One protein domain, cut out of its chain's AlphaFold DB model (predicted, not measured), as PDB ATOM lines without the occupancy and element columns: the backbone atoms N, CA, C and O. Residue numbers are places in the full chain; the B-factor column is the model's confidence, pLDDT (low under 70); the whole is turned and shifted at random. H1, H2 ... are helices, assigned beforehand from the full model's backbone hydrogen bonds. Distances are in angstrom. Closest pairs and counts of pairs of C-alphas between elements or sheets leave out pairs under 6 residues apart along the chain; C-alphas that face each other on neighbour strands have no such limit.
ATOM      1  N   LYS A   2     153.833 213.782 204.009       41.44
ATOM      2  CA  LYS A   2     152.509 213.184 204.339       41.44
ATOM      3  C   LYS A   2     151.343 214.190 204.486       41.44
ATOM      4  O   LYS A   2     150.208 213.831 204.188       41.44
ATOM      5  N   ARG A   3     151.605 215.436 204.914       49.50
ATOM      6  CA  ARG A   3     150.577 216.496 205.042       49.50
ATOM      7  C   ARG A   3     150.016 216.943 203.685       49.50
ATOM      8  O   ARG A   3     148.802 216.978 203.528       49.50
ATOM      9  N   THR A   4     150.882 217.143 202.694       58.94
ATOM     10  CA  THR A   4     150.523 217.655 201.362       58.94
ATOM     11  C   THR A   4     149.596 216.702 200.602       58.94
ATOM     12  O   THR A   4     148.565 217.124 200.089       58.94
ATOM     13  N   LYS A   5     149.885 215.388 200.612       61.91
ATOM     14  CA  LYS A   5     149.015 214.382 199.964       61.91
ATOM     15  C   LYS A   5     147.620 214.345 200.603       61.91
ATOM     16  O   LYS A   5     146.628 214.214 199.892       61.91
ATOM     17  N   LYS A   6     147.526 214.495 201.933       65.00
ATOM     18  CA  LYS A   6     146.243 214.538 202.656       65.00
ATOM     19  C   LYS A   6     145.445 215.806 202.323       65.00
ATOM     20  O   LYS A   6     144.256 215.685 202.066       65.00
ATOM     21  N   GLN A   7     146.094 216.969 202.258       65.38
ATOM     22  CA  GLN A   7     145.459 218.244 201.894       65.38
ATOM     23  C   GLN A   7     144.950 218.249 200.444       65.38
ATOM     24  O   GLN A   7     143.815 218.643 200.208       65.38
ATOM     25  N   ILE A   8     145.724 217.723 199.485       65.81
ATOM     26  CA  ILE A   8     145.285 217.564 198.082       65.81
ATOM     27  C   ILE A   8     144.098 216.593 197.992       65.81
ATOM     28  O   ILE A   8     143.116 216.853 197.298       65.81
ATOM     29  N   ALA A   9     144.158 215.483 198.732       64.69
ATOM     30  CA  ALA A   9     143.079 214.502 198.805       64.69
ATOM     31  C   ALA A   9     141.791 215.052 199.426       64.69
ATOM     32  O   ALA A   9     140.693 214.607 199.099       64.69
ATOM     33  N   GLU A  10     141.928 215.954 200.389       65.31
ATOM     34  CA  GLU A  10     140.825 216.631 201.057       65.31
ATOM     35  C   GLU A  10     140.259 217.748 200.175       65.31
ATOM     36  O   GLU A  10     139.047 217.845 200.061       65.31
ATOM     37  N   TYR A  11     141.095 218.475 199.429       63.12
ATOM     38  CA  TYR A  11     140.669 219.413 198.386       63.12
ATOM     39  C   TYR A  11     139.846 218.736 197.292       63.12
ATOM     40  O   TYR A  11     138.735 219.162 197.005       63.12
ATOM     41  N   TYR A  12     140.319 217.617 196.744       62.91
ATOM     42  CA  TYR A  12     139.565 216.896 195.715       62.91
ATOM     43  C   TYR A  12     138.250 216.292 196.215       62.91
ATOM     44  O   TYR A  12     137.317 216.101 195.434       62.91
ATOM     45  N   ARG A  13     138.181 215.966 197.512       61.34
ATOM     46  CA  ARG A  13     136.948 215.512 198.165       61.34
ATOM     47  C   ARG A  13     135.999 216.673 198.476       61.34
ATOM     48  O   ARG A  13     134.797 216.500 198.308       61.34
ATOM     49  N   ASN A  14     136.537 217.822 198.889       54.03
ATOM     50  CA  ASN A  14     135.798 219.009 199.328       54.03
ATOM     51  C   ASN A  14     135.485 220.004 198.204       54.03
ATOM     52  O   ASN A  14     134.710 220.925 198.445       54.03
ATOM     53  N   MET A  15     136.039 219.838 196.997       56.62
ATOM     54  CA  MET A  15     135.455 220.397 195.777       56.62
ATOM     55  C   MET A  15     134.046 219.808 195.648       56.62
ATOM     56  O   MET A  15     133.871 218.746 195.044       56.62
ATOM     57  N   THR A  16     133.057 220.470 196.254       44.00
ATOM     58  CA  THR A  16     131.617 220.267 196.062       44.00
ATOM     59  C   THR A  16     131.358 220.388 194.556       44.00
ATOM     60  O   THR A  16     131.468 221.460 193.977       44.00
ATOM     61  N   ILE A  17     131.413 219.283 193.809       49.56
ATOM     62  CA  ILE A  17     130.317 218.357 193.517       49.56
ATOM     63  C   ILE A  17     129.174 219.103 192.832       49.56
ATOM     64  O   ILE A  17     128.114 219.283 193.410       49.56
ATOM     65  N   GLU A  18     129.357 219.461 191.563       40.59
ATOM     66  CA  GLU A  18     128.200 219.508 190.661       40.59
ATOM     67  C   GLU A  18     128.252 218.497 189.521       40.59
ATOM     68  O   GLU A  18     127.201 218.144 189.018       40.59
ATOM     69  N   THR A  19     129.384 217.870 189.176       51.66
ATOM     70  CA  THR A  19     129.332 216.621 188.387       51.66
ATOM     71  C   THR A  19     130.582 215.761 188.568       51.66
ATOM     72  O   THR A  19     131.714 216.244 188.542       51.66
ATOM     73  N   ALA A  20     130.401 214.436 188.629       58.72
ATOM     74  CA  ALA A  20     131.478 213.452 188.454       58.72
ATOM     75  C   ALA A  20     132.278 213.656 187.143       58.72
ATOM     76  O   ALA A  20     133.406 213.176 187.028       58.72
ATOM     77  N   SER A  21     131.698 214.385 186.181       66.25
ATOM     78  CA  SER A  21     132.318 214.810 184.925       66.25
ATOM     79  C   SER A  21     133.574 215.661 185.148       66.25
ATOM     80  O   SER A  21     134.628 215.319 184.620       66.25
ATOM     81  N   LYS A  22     133.520 216.686 186.017       69.44
ATOM     82  CA  LYS A  22     134.670 217.576 186.278       69.44
ATOM     83  C   LYS A  22     135.857 216.843 186.921       69.44
ATOM     84  O   LYS A  22     136.995 217.019 186.495       69.44
ATOM     85  N   ARG A  23     135.611 215.941 187.885       74.19
ATOM     86  CA  ARG A  23     136.680 215.118 188.495       74.19
ATOM     87  C   ARG A  23     137.343 214.189 187.478       74.19
ATOM     88  O   ARG A  23     138.565 214.094 187.442       74.19
ATOM     89  N   LYS A  24     136.551 213.529 186.626       81.06
ATOM     90  CA  LYS A  24     137.081 212.701 185.531       81.06
ATOM     91  C   LYS A  24     137.877 213.537 184.528       81.06
ATOM     92  O   LYS A  24     138.935 213.099 184.095       81.06
ATOM     93  N   GLN A  25     137.405 214.736 184.197       82.81
ATOM     94  CA  GLN A  25     138.097 215.654 183.296       82.81
ATOM     95  C   GLN A  25     139.477 216.048 183.830       82.81
ATOM     96  O   GLN A  25     140.444 216.013 183.075       82.81
ATOM     97  N   LEU A  26     139.601 216.354 185.124       84.00
ATOM     98  CA  LEU A  26     140.900 216.673 185.713       84.00
ATOM     99  C   LEU A  26     141.870 215.483 185.670       84.00
ATOM    100  O   LEU A  26     143.038 215.673 185.332       84.00
ATOM    101  N   VAL A  27     141.403 214.258 185.944       88.31
ATOM    102  CA  VAL A  27     142.237 213.050 185.788       88.31
ATOM    103  C   VAL A  27     142.679 212.880 184.334       88.31
ATOM    104  O   VAL A  27     143.858 212.656 184.075       88.31
ATOM    105  N   LEU A  28     141.770 213.059 183.374       90.62
ATOM    106  CA  LEU A  28     142.088 212.963 181.946       90.62
ATOM    107  C   LEU A  28     143.119 214.009 181.500       90.62
ATOM    108  O   LEU A  28     143.981 213.701 180.675       90.62
ATOM    109  N   LEU A  29     143.057 215.231 182.038       93.19
ATOM    110  CA  LEU A  29     144.054 216.269 181.765       93.19
ATOM    111  C   LEU A  29     145.436 215.871 182.295       93.19
ATOM    112  O   LEU A  29     146.411 215.996 181.556       93.19
ATOM    113  N   HIS A  30     145.522 215.317 183.508       94.25
ATOM    114  CA  HIS A  30     146.779 214.797 184.061       94.25
ATOM    115  C   HIS A  30     147.343 213.640 183.233       94.25
ATOM    116  O   HIS A  30     148.514 213.654 182.858       94.25
ATOM    117  N   GLU A  31     146.502 212.678 182.852       95.25
ATOM    118  CA  GLU A  31     146.922 211.568 181.994       95.25
ATOM    119  C   GLU A  31     147.424 212.053 180.631       95.25
ATOM    120  O   GLU A  31     148.415 211.538 180.102       95.25
ATOM    121  N   LYS A  32     146.745 213.043 180.039       96.94
ATOM    122  CA  LYS A  32     147.160 213.637 178.767       96.94
ATOM    123  C   LYS A  32     148.482 214.390 178.913       96.94
ATOM    124  O   LYS A  32     149.350 214.212 178.060       96.94
ATOM    125  N   LEU A  33     148.655 215.166 179.984       97.62
ATOM    126  CA  LEU A  33     149.908 215.849 180.304       97.62
ATOM    127  C   LEU A  33     151.061 214.843 180.413       97.62
ATOM    128  O   LEU A  33     152.044 214.958 179.683       97.62
ATOM    129  N   GLY A  34     150.897 213.794 181.222       97.19
ATOM    130  CA  GLY A  34     151.902 212.741 181.378       97.19
ATOM    131  C   GLY A  34     152.241 212.044 180.056       97.19
ATOM    132  O   GLY A  34     153.409 211.801 179.763       97.19
ATOM    133  N   LYS A  35     151.247 211.773 179.196       98.06
ATOM    134  CA  LYS A  35     151.479 211.201 177.855       98.06
ATOM    135  C   LYS A  35     152.331 212.113 176.966       98.06
ATOM    136  O   LYS A  35     153.220 211.605 176.281       98.06
ATOM    137  N   LEU A  36     152.076 213.422 176.970       98.19
ATOM    138  CA  LEU A  36     152.834 214.397 176.178       98.19
ATOM    139  C   LEU A  36     154.286 214.490 176.652       98.19
ATOM    140  O   LEU A  36     155.198 214.296 175.847       98.19
ATOM    141  N   ILE A  37     154.502 214.677 177.958       97.56
ATOM    142  CA  ILE A  37     155.851 214.777 178.536       97.56
ATOM    143  C   ILE A  37     156.619 213.468 178.310       97.56
ATOM    144  O   ILE A  37     157.757 213.482 177.846       97.56
ATOM    145  N   ARG A  38     155.984 212.307 178.524       97.62
ATOM    146  CA  ARG A  38     156.622 211.000 178.295       97.62
ATOM    147  C   ARG A  38     157.007 210.795 176.831       97.62
ATOM    148  O   ARG A  38     158.030 210.169 176.552       97.62
ATOM    149  N   ARG A  39     156.204 211.294 175.887       97.12
ATOM    150  CA  ARG A  39     156.534 211.250 174.457       97.12
ATOM    151  C   ARG A  39     157.741 212.136 174.150       97.12
ATOM    152  O   ARG A  39     158.636 211.664 173.451       97.12
ATOM    153  N   ALA A  40     157.790 213.351 174.698       96.19
ATOM    154  CA  ALA A  40     158.927 214.258 174.550       96.19
ATOM    155  C   ALA A  40     160.220 213.646 175.111       96.19
ATOM    156  O   ALA A  40     161.190 213.511 174.375       96.19
ATOM    157  N   VAL A  41     160.185 213.132 176.344       96.44
ATOM    158  CA  VAL A  41     161.309 212.434 176.992       96.44
ATOM    159  C   VAL A  41     161.788 211.218 176.185       96.44
ATOM    160  O   VAL A  41     162.980 210.984 176.021       96.44
ATOM    161  N   ARG A  42     160.878 210.409 175.625       96.81
ATOM    162  CA  ARG A  42     161.274 209.256 174.790       96.81
ATOM    163  C   ARG A  42     161.894 209.661 173.454       96.81
ATOM    164  O   ARG A  42     162.684 208.891 172.907       96.81
ATOM    165  N   ALA A  43     161.466 210.781 172.880       95.38
ATOM    166  CA  ALA A  43     162.026 211.297 171.638       95.38
ATOM    167  C   ALA A  43     163.398 211.934 171.869       95.38
ATOM    168  O   ALA A  43     164.291 211.730 171.046       95.38
ATOM    169  N   GLU A  44     163.571 212.603 173.007       94.75
ATOM    170  CA  GLU A  44     164.838 213.188 173.442       94.75
ATOM    171  C   GLU A  44     165.929 212.115 173.505       94.75
ATOM    172  O   GLU A  44     166.941 212.262 172.827       94.75
ATOM    173  N   LYS A  45     165.651 210.951 174.110       91.62
ATOM    174  CA  LYS A  45     166.566 209.788 174.117       91.62
ATOM    175  C   LYS A  45     166.988 209.288 172.731       91.62
ATOM    176  O   LYS A  45     167.904 208.482 172.608       91.62
ATOM    177  N   LYS A  46     166.282 209.707 171.677       95.25
ATOM    178  CA  LYS A  46     166.579 209.412 170.269       95.25
ATOM    179  C   LYS A  46     167.175 210.622 169.534       95.25
ATOM    180  O   LYS A  46     167.108 210.659 168.307       95.25
ATOM    181  N   GLY A  47     167.675 211.621 170.259       93.56
ATOM    182  CA  GLY A  47     168.237 212.861 169.727       93.56
ATOM    183  C   GLY A  47     167.206 213.833 169.143       93.56
ATOM    184  O   GLY A  47     167.566 214.670 168.321       93.56
ATOM    185  N   ARG A  48     165.916 213.712 169.492       94.06
ATOM    186  CA  ARG A  48     164.838 214.553 168.939       94.06
ATOM    187  C   ARG A  48     164.129 215.357 170.018       94.06
ATOM    188  O   ARG A  48     163.632 214.794 170.982       94.06
ATOM    189  N   ILE A  49     163.964 216.657 169.792       92.25
ATOM    190  CA  ILE A  49     163.201 217.528 170.692       92.25
ATOM    191  C   ILE A  49     161.794 217.727 170.130       92.25
ATOM    192  O   ILE A  49     161.612 218.227 169.022       92.25
ATOM    193  N   LEU A  50     160.788 217.361 170.921       94.50
ATOM    194  CA  LEU A  50     159.375 217.487 170.574       94.50
ATOM    195  C   LEU A  50     158.767 218.738 171.219       94.50
ATOM    196  O   LEU A  50     157.994 218.659 172.171       94.50
ATOM    197  N   ARG A  51     159.149 219.913 170.701       93.56
ATOM    198  CA  ARG A  51     158.713 221.212 171.250       93.56
ATOM    199  C   ARG A  51     157.192 221.368 171.259       93.56
ATOM    200  O   ARG A  51     156.652 221.899 172.219       93.56
ATOM    201  N   LEU A  52     156.503 220.860 170.235       96.19
ATOM    202  CA  LEU A  52     155.044 220.927 170.157       96.19
ATOM    203  C   LEU A  52     154.382 220.207 171.340       96.19
ATOM    204  O   LEU A  52     153.466 220.747 171.949       96.19
ATOM    205  N   GLU A  53     154.849 219.011 171.688       96.56
ATOM    206  CA  GLU A  53     154.342 218.237 172.816       96.56
ATOM    207  C   GLU A  53     154.602 218.930 174.160       96.56
ATOM    208  O   GLU A  53     153.720 218.928 175.019       96.56
ATOM    209  N   LEU A  54     155.772 219.557 174.330       97.25
ATOM    210  CA  LEU A  54     156.096 220.347 175.525       97.25
ATOM    211  C   LEU A  54     155.169 221.566 175.652       97.25
ATOM    212  O   LEU A  54     154.550 221.752 176.698       97.25
ATOM    213  N   THR A  55     154.967 222.320 174.566       97.44
ATOM    214  CA  THR A  55     154.030 223.458 174.524       97.44
ATOM    215  C   THR A  55     152.581 223.026 174.755       97.44
ATOM    216  O   THR A  55     151.824 223.683 175.465       97.44
ATOM    217  N   GLN A  56     152.164 221.882 174.211       97.44
ATOM    218  CA  GLN A  56     150.844 221.323 174.508       97.44
ATOM    219  C   GLN A  56     150.709 220.925 175.983       97.44
ATOM    220  O   GLN A  56     149.627 221.081 176.551       97.44
ATOM    221  N   GLY A  57     151.786 220.438 176.606       97.56
ATOM    222  CA  GLY A  57     151.847 220.187 178.043       97.56
ATOM    223  C   GLY A  57     151.645 221.470 178.848       97.56
ATOM    224  O   GLY A  57     150.760 221.516 179.700       97.56
ATOM    225  N   GLN A  58     152.374 222.535 178.510       97.62
ATOM    226  CA  GLN A  58     152.212 223.867 179.107       97.62
ATOM    227  C   GLN A  58     150.764 224.372 179.014       97.62
ATOM    228  O   GLN A  58     150.190 224.778 180.021       97.62
ATOM    229  N   ASN A  59     150.119 224.232 177.852       97.25
ATOM    230  CA  ASN A  59     148.716 224.621 177.672       97.25
ATOM    231  C   ASN A  59     147.745 223.834 178.570       97.25
ATOM    232  O   ASN A  59     146.719 224.371 178.992       97.25
ATOM    233  N   ILE A  60     148.019 222.552 178.841       95.94
ATOM    234  CA  ILE A  60     147.220 221.756 179.787       95.94
ATOM    235  C   ILE A  60     147.448 222.244 181.216       95.94
ATOM    236  O   ILE A  60     146.489 222.369 181.972       95.94
ATOM    237  N   ILE A  61     148.691 222.552 181.577       95.62
ATOM    238  CA  ILE A  61     149.027 223.087 182.897       95.62
ATOM    239  C   ILE A  61     148.300 224.413 183.136       95.62
ATOM    240  O   ILE A  61     147.663 224.569 184.174       95.62
ATOM    241  N   SER A  62     148.280 225.321 182.157       92.62
ATOM    242  CA  SER A  62     147.525 226.575 182.259       92.62
ATOM    243  C   SER A  62     146.024 226.338 182.451       92.62
ATOM    244  O   SER A  62     145.395 227.013 183.260       92.62
ATOM    245  N   GLN A  63     145.434 225.342 181.776       89.88
ATOM    246  CA  GLN A  63     144.032 224.958 182.006       89.88
ATOM    247  C   GLN A  63     143.803 224.434 183.428       89.88
ATOM    248  O   GLN A  63     142.804 224.782 184.056       89.88
ATOM    249  N   LEU A  64     144.726 223.621 183.951       88.94
ATOM    250  CA  LEU A  64     144.663 223.113 185.321       88.94
ATOM    251  C   LEU A  64     144.808 224.242 186.357       88.94
ATOM    252  O   LEU A  64     144.106 224.239 187.364       88.94
ATOM    253  N   GLN A  65     145.668 225.228 186.098       88.12
ATOM    254  CA  GLN A  65     145.824 226.423 186.931       88.12
ATOM    255  C   GLN A  65     144.575 227.314 186.913       88.12
ATOM    256  O   GLN A  65     144.155 227.787 187.967       88.12
ATOM    257  N   ILE A  66     143.954 227.523 185.746       83.88
ATOM    258  CA  ILE A  66     142.684 228.260 185.630       83.88
ATOM    259  C   ILE A  66     141.591 227.550 186.433       83.88
ATOM    260  O   ILE A  66     140.907 228.193 187.223       83.88
ATOM    261  N   ALA A  67     141.492 226.224 186.306       78.50
ATOM    262  CA  ALA A  67     140.523 225.425 187.053       78.50
ATOM    263  C   ALA A  67     140.725 225.479 188.581       78.50
ATOM    264  O   ALA A  67     139.775 225.239 189.320       78.50
ATOM    265  N   LEU A  68     141.939 225.786 189.058       74.62
ATOM    266  CA  LEU A  68     142.244 225.973 190.482       74.62
ATOM    267  C   LEU A  68     141.970 227.390 190.991       74.62
ATOM    268  O   LEU A  68     141.613 227.551 192.152       74.62
ATOM    269  N   ARG A  69     142.170 228.417 190.153       66.56
ATOM    270  CA  ARG A  69     142.081 229.835 190.556       66.56
ATOM    271  C   ARG A  69     140.691 230.263 191.021       66.56
ATOM    272  O   ARG A  69     140.579 231.263 191.720       66.56
ATOM    273  N   GLU A  70     139.657 229.519 190.655       61.78
ATOM    274  CA  GLU A  70     138.287 229.756 191.118       61.78
ATOM    275  C   GLU A  70     138.078 229.373 192.600       61.78
ATOM    276  O   GLU A  70     137.022 229.664 193.157       61.78
ATOM    277  N   ASP A  71     139.069 228.757 193.264       57.44
ATOM    278  CA  ASP A  71     138.924 228.161 194.595       57.44
ATOM    279  C   ASP A  71     140.030 228.651 195.563       57.44
ATOM    280  O   ASP A  71     141.185 228.230 195.504       57.44
ATOM    281  N   ALA A  72     139.688 229.568 196.476       53.06
ATOM    282  CA  ALA A  72     140.626 230.288 197.354       53.06
ATOM    283  C   ALA A  72     141.063 229.494 198.610       53.06
ATOM    284  O   ALA A  72     140.999 229.992 199.734       53.06
ATOM    285  N   ARG A  73     141.465 228.226 198.449       64.31
ATOM    286  CA  ARG A  73     141.898 227.350 199.558       64.31
ATOM    287  C   ARG A  73     143.396 227.038 199.480       64.31
ATOM    288  O   ARG A  73     143.939 226.847 198.401       64.31
ATOM    289  N   GLU A  74     144.038 226.840 200.631       62.66
ATOM    290  CA  GLU A  74     145.484 226.542 200.775       62.66
ATOM    291  C   GLU A  74     145.977 225.355 199.909       62.66
ATOM    292  O   GLU A  74     147.082 225.347 199.362       62.66
ATOM    293  N   ALA A  75     145.139 224.331 199.736       65.75
ATOM    294  CA  ALA A  75     145.460 223.189 198.882       65.75
ATOM    295  C   ALA A  75     145.458 223.540 197.381       65.75
ATOM    296  O   ALA A  75     146.231 222.950 196.622       65.75
ATOM    297  N   ALA A  76     144.629 224.501 196.962       74.38
ATOM    298  CA  ALA A  76     144.634 225.015 195.599       74.38
ATOM    299  C   ALA A  76     145.908 225.829 195.328       74.38
ATOM    300  O   ALA A  76     146.509 225.665 194.272       74.38
ATOM    301  N   GLU A  77     146.389 226.603 196.308       78.94
ATOM    302  CA  GLU A  77     147.664 227.332 196.214       78.94
ATOM    303  C   GLU A  77     148.862 226.385 196.074       78.94
ATOM    304  O   GLU A  77     149.687 226.543 195.176       78.94
ATOM    305  N   SER A  78     148.936 225.344 196.910       83.88
ATOM    306  CA  SER A  78     150.022 224.354 196.835       83.88
ATOM    307  C   SER A  78     150.061 223.635 195.482       83.88
ATOM    308  O   SER A  78     151.133 223.381 194.932       83.88
ATOM    309  N   LEU A  79     148.891 223.300 194.931       87.12
ATOM    310  CA  LEU A  79     148.790 222.643 193.631       87.12
ATOM    311  C   LEU A  79     149.077 223.616 192.479       87.12
ATOM    312  O   LEU A  79     149.719 223.232 191.505       87.12
ATOM    313  N   PHE A  80     148.678 224.882 192.618       88.62
ATOM    314  CA  PHE A  80     149.010 225.942 191.672       88.62
ATOM    315  C   PHE A  80     150.528 226.132 191.559       88.62
ATOM    316  O   PHE A  80     151.046 226.171 190.445       88.62
ATOM    317  N   LEU A  81     151.244 226.179 192.688       90.81
ATOM    318  CA  LEU A  81     152.710 226.283 192.716       90.81
ATOM    319  C   LEU A  81     153.390 225.063 192.084       90.81
ATOM    320  O   LEU A  81     154.382 225.207 191.373       90.81
ATOM    321  N   LEU A  82     152.853 223.858 192.300       93.00
ATOM    322  CA  LEU A  82     153.359 222.653 191.637       93.00
ATOM    323  C   LEU A  82     153.174 222.720 190.121       93.00
ATOM    324  O   LEU A  82     154.085 222.376 189.375       93.00
ATOM    325  N   TYR A  83     152.014 223.174 189.657       94.69
ATOM    326  CA  TYR A  83     151.770 223.374 188.234       94.69
ATOM    327  C   TYR A  83     152.683 224.436 187.632       94.69
ATOM    328  O   TYR A  83     153.244 224.198 186.569       94.69
ATOM    329  N   ASP A  84     152.894 225.553 188.324       94.81
ATOM    330  CA  ASP A  84     153.829 226.594 187.894       94.81
ATOM    331  C   ASP A  84     155.262 226.050 187.778       94.81
ATOM    332  O   ASP A  84     155.950 226.234 186.773       94.81
ATOM    333  N   TYR A  85     155.679 225.237 188.747       96.56
ATOM    334  CA  TYR A  85     156.966 224.556 188.691       96.56
ATOM    335  C   TYR A  85     157.081 223.607 187.489       96.56
ATOM    336  O   TYR A  85     158.059 223.664 186.751       96.56
ATOM    337  N   ILE A  86     156.075 222.765 187.230       97.44
ATOM    338  CA  ILE A  86     156.080 221.887 186.046       97.44
ATOM    339  C   ILE A  86     156.108 222.733 184.764       97.44
ATOM    340  O   ILE A  86     156.842 222.399 183.836       97.44
ATOM    341  N   TYR A  87     155.365 223.843 184.709       97.75
ATOM    342  CA  TYR A  87     155.341 224.745 183.558       97.75
ATOM    343  C   TYR A  87     156.744 225.264 183.219       97.75
ATOM    344  O   TYR A  87     157.188 225.121 182.077       97.75
ATOM    345  N   THR A  88     157.457 225.801 184.214       97.25
ATOM    346  CA  THR A  88     158.823 226.328 184.031       97.25
ATOM    347  C   THR A  88     159.801 225.234 183.603       97.25
ATOM    348  O   THR A  88     160.658 225.453 182.748       97.25
ATOM    349  N   LYS A  89     159.629 224.008 184.111       97.62
ATOM    350  CA  LYS A  89     160.430 222.852 183.696       97.62
ATOM    351  C   LYS A  89     160.192 222.461 182.242       97.62
ATOM    352  O   LYS A  89     161.155 222.155 181.543       97.62
ATOM    353  N   LEU A  90     158.950 222.505 181.758       96.88
ATOM    354  CA  LEU A  90     158.648 222.254 180.343       96.88
ATOM    355  C   LEU A  90     159.122 223.383 179.419       96.88
ATOM    356  O   LEU A  90     159.403 223.119 178.251       96.88
ATOM    357  N   GLU A  91     159.211 224.614 179.925       95.19
ATOM    358  CA  GLU A  91     159.754 225.763 179.187       95.19
ATOM    359  C   GLU A  91     161.274 225.692 179.031       95.19
ATOM    360  O   GLU A  91     161.835 226.181 178.044       95.19
ATOM    361  N   SER A  92     161.942 225.061 179.997       92.94
ATOM    362  CA  SER A  92     163.383 224.868 179.960       92.94
ATOM    363  C   SER A  92     163.826 224.123 178.692       92.94
ATOM    364  O   SER A  92     163.104 223.309 178.107       92.94
ATOM    365  N   GLN A  93     165.076 224.354 178.293       89.56
ATOM    366  CA  GLN A  93     165.728 223.600 177.216       89.56
ATOM    367  C   GLN A  93     166.551 222.420 177.758       89.56
ATOM    368  O   GLN A  93     167.465 221.953 177.083       89.56
ATOM    369  N   SER A  94     166.246 221.964 178.976       94.50
ATOM    370  CA  SER A  94     166.990 220.920 179.676       94.50
ATOM    371  C   SER A  94     166.204 219.604 179.690       94.50
ATOM    372  O   SER A  94     165.114 219.548 180.263       94.50
ATOM    373  N   PRO A  95     166.743 218.513 179.117       93.75
ATOM    374  CA  PRO A  95     166.147 217.186 179.243       93.75
ATOM    375  C   PRO A  95     165.902 216.760 180.693       93.75
ATOM    376  O   PRO A  95     164.847 216.200 180.994       93.75
ATOM    377  N   ASP A  96     166.829 217.073 181.603       96.31
ATOM    378  CA  ASP A  96     166.715 216.729 183.026       96.31
ATOM    379  C   ASP A  96     165.482 217.373 183.669       96.31
ATOM    380  O   ASP A  96     164.786 216.753 184.476       96.31
ATOM    381  N   ASP A  97     165.157 218.597 183.262       97.19
ATOM    382  CA  ASP A  97     163.972 219.300 183.739       97.19
ATOM    383  C   ASP A  97     162.684 218.641 183.226       97.19
ATOM    384  O   ASP A  97     161.721 218.497 183.980       97.19
ATOM    385  N   TRP A  98     162.661 218.161 181.979       97.12
ATOM    386  CA  TRP A  98     161.515 217.419 181.435       97.12
ATOM    387  C   TRP A  98     161.322 216.070 182.133       97.12
ATOM    388  O   TRP A  98     160.190 215.629 182.341       97.12
ATOM    389  N   HIS A  99     162.420 215.424 182.521       96.88
ATOM    390  CA  HIS A  99     162.404 214.212 183.332       96.88
ATOM    391  C   HIS A  99     161.812 214.467 184.723       96.88
ATOM    392  O   HIS A  99     160.888 213.759 185.127       96.88
ATOM    393  N   GLN A 100     162.258 215.518 185.415       96.81
ATOM    394  CA  GLN A 100     161.692 215.918 186.710       96.81
ATOM    395  C   GLN A 100     160.202 216.270 186.595       96.81
ATOM    396  O   GLN A 100     159.385 215.838 187.410       96.81
ATOM    397  N   ALA A 101     159.818 217.008 185.549       97.38
ATOM    398  CA  ALA A 101     158.423 217.331 185.266       97.38
ATOM    399  C   ALA A 101     157.564 216.068 185.088       97.38
ATOM    400  O   ALA A 101     156.431 216.017 185.576       97.38
ATOM    401  N   LEU A 102     158.099 215.038 184.422       97.62
ATOM    402  CA  LEU A 102     157.414 213.761 184.238       97.62
ATOM    403  C   LEU A 102     157.193 213.031 185.566       97.62
ATOM    404  O   LEU A 102     156.085 212.563 185.804       97.62
ATOM    405  N   GLU A 103     158.202 212.960 186.436       96.69
ATOM    406  CA  GLU A 103     158.095 212.283 187.738       96.69
ATOM    407  C   GLU A 103     157.016 212.911 188.633       96.69
ATOM    408  O   GLU A 103     156.186 212.210 189.228       96.69
ATOM    409  N   ILE A 104     156.981 214.245 188.685       95.31
ATOM    410  CA  ILE A 104     155.969 214.983 189.448       95.31
ATOM    411  C   ILE A 104     154.585 214.760 188.830       95.31
ATOM    412  O   ILE A 104     153.623 214.474 189.547       95.31
ATOM    413  N   THR A 105     154.480 214.843 187.501       96.19
ATOM    414  CA  THR A 105     153.217 214.628 186.778       96.19
ATOM    415  C   THR A 105     152.677 213.213 186.983       96.19
ATOM    416  O   THR A 105     151.474 213.046 187.190       96.19
ATOM    417  N   ASP A 106     153.538 212.196 186.965       95.25
ATOM    418  CA  ASP A 106     153.158 210.800 187.201       95.25
ATOM    419  C   ASP A 106     152.629 210.625 188.631       95.25
ATOM    420  O   ASP A 106     151.525 210.112 188.821       95.25
ATOM    421  N   THR A 107     153.325 211.187 189.625       93.88
ATOM    422  CA  THR A 107     152.885 211.176 191.033       93.88
ATOM    423  C   THR A 107     151.517 211.844 191.223       93.88
ATOM    424  O   THR A 107     150.656 211.341 191.958       93.88
ATOM    425  N   LEU A 108     151.290 212.988 190.571       91.31
ATOM    426  CA  LEU A 108     150.006 213.693 190.606       91.31
ATOM    427  C   LEU A 108     148.904 212.872 189.930       91.31
ATOM    428  O   LEU A 108     147.825 212.714 190.500       91.31
ATOM    429  N   THR A 109     149.187 212.305 188.758       91.25
ATOM    430  CA  THR A 109     148.242 211.469 188.004       91.25
ATOM    431  C   THR A 109     147.788 210.271 188.833       91.25
ATOM    432  O   THR A 109     146.586 210.056 188.992       91.25
ATOM    433  N   GLU A 110     148.729 209.536 189.427       91.44
ATOM    434  CA  GLU A 110     148.436 208.407 190.314       91.44
ATOM    435  C   GLU A 110     147.600 208.843 191.519       91.44
ATOM    436  O   GLU A 110     146.579 208.228 191.828       91.44
ATOM    437  N   THR A 111     147.976 209.953 192.161       88.50
ATOM    438  CA  THR A 111     147.234 210.500 193.305       88.50
ATOM    439  C   THR A 111     145.787 210.823 192.918       88.50
ATOM    440  O   THR A 111     144.860 210.418 193.620       88.50
ATOM    441  N   PHE A 112     145.548 211.500 191.794       85.38
ATOM    442  CA  PHE A 112     144.187 211.835 191.369       85.38
ATOM    443  C   PHE A 112     143.378 210.612 190.926       85.38
ATOM    444  O   PHE A 112     142.179 210.539 191.207       85.38
ATOM    445  N   GLN A 113     144.013 209.610 190.315       88.50
ATOM    446  CA  GLN A 113     143.367 208.331 190.015       88.50
ATOM    447  C   GLN A 113     142.971 207.570 191.288       88.50
ATOM    448  O   GLN A 113     141.867 207.027 191.357       88.50
ATOM    449  N   GLU A 114     143.838 207.528 192.306       87.38
ATOM    450  CA  GLU A 114     143.523 206.936 193.613       87.38
ATOM    451  C   GLU A 114     142.318 207.630 194.255       87.38
ATOM    452  O   GLU A 114     141.421 206.963 194.775       87.38
ATOM    453  N   LEU A 115     142.276 208.961 194.194       80.75
ATOM    454  CA  LEU A 115     141.179 209.755 194.746       80.75
ATOM    455  C   LEU A 115     139.865 209.533 194.001       80.75
ATOM    456  O   LEU A 115     138.822 209.448 194.639       80.75
ATOM    457  N   LEU A 116     139.903 209.371 192.677       81.31
ATOM    458  CA  LEU A 116     138.711 209.069 191.884       81.31
ATOM    459  C   LEU A 116     138.110 207.692 192.227       81.31
ATOM    460  O   LEU A 116     136.895 207.512 192.126       81.31
ATOM    461  N   LYS A 117     138.949 206.722 192.616       82.19
ATOM    462  CA  LYS A 117     138.534 205.353 192.975       82.19
ATOM    463  C   LYS A 117     137.948 205.250 194.387       82.19
ATOM    464  O   LYS A 117     137.115 204.379 194.627       82.19
ATOM    465  N   ARG A 118     138.382 206.106 195.317       67.38
ATOM    466  CA  ARG A 118     137.884 206.151 196.701       67.38
ATOM    467  C   ARG A 118     136.542 206.899 196.729       67.38
ATOM    468  O   ARG A 118     136.527 208.120 196.845       67.38
TER     469      ARG A 118
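AT A GLANCE: This is residues 2 to 118 of the 119 residues of an uncharacterized protein of Chitinivibrio alkaliphilus ACht1 (UniProt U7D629). Four helices, H2 to H5, stand in an up-and-down bundle, each running against the one before; the shorter H1 crosses one end, packing on H4 and H5. The 117 printed residues have five named helices, H1 to H5, and no named strand: all helix. The whole is compact, radius of gyration of the C-alphas 14.3 A, spanning 45 by 26 by 23 A.

IN THESE COORDINATES: Find C-alpha 2 at (152.509, 213.184, 204.339); H1 runs to residue 14. Then come H2, residues 20 to 44, 36.6 A long; H3, 51 to 69; H4, 74 to 91; and H5, 95 to 117, ending at (138.534, 205.353, 192.975).

HOW THE PARTS SIT: Look at the closest C-alphas: Ile 8 and Ala 75, 5.7 A, where H1 touches H4; Leu 33 and Gly 57, 5.3 A, in the hairpin H2 and H3; His 30 and Thr 109, 5.4 A, where H2 touches H5, a shallow tilt of 25 degrees, opposite ways. Every O i to N i+4 pair is within hydrogen-bond range in H2 to H5; in H1, 8 of 9.

THE WHOLE: You will find no cut and no long link; pLDDT is under 70 in residues 2 to 22, 69 to 75 and 118.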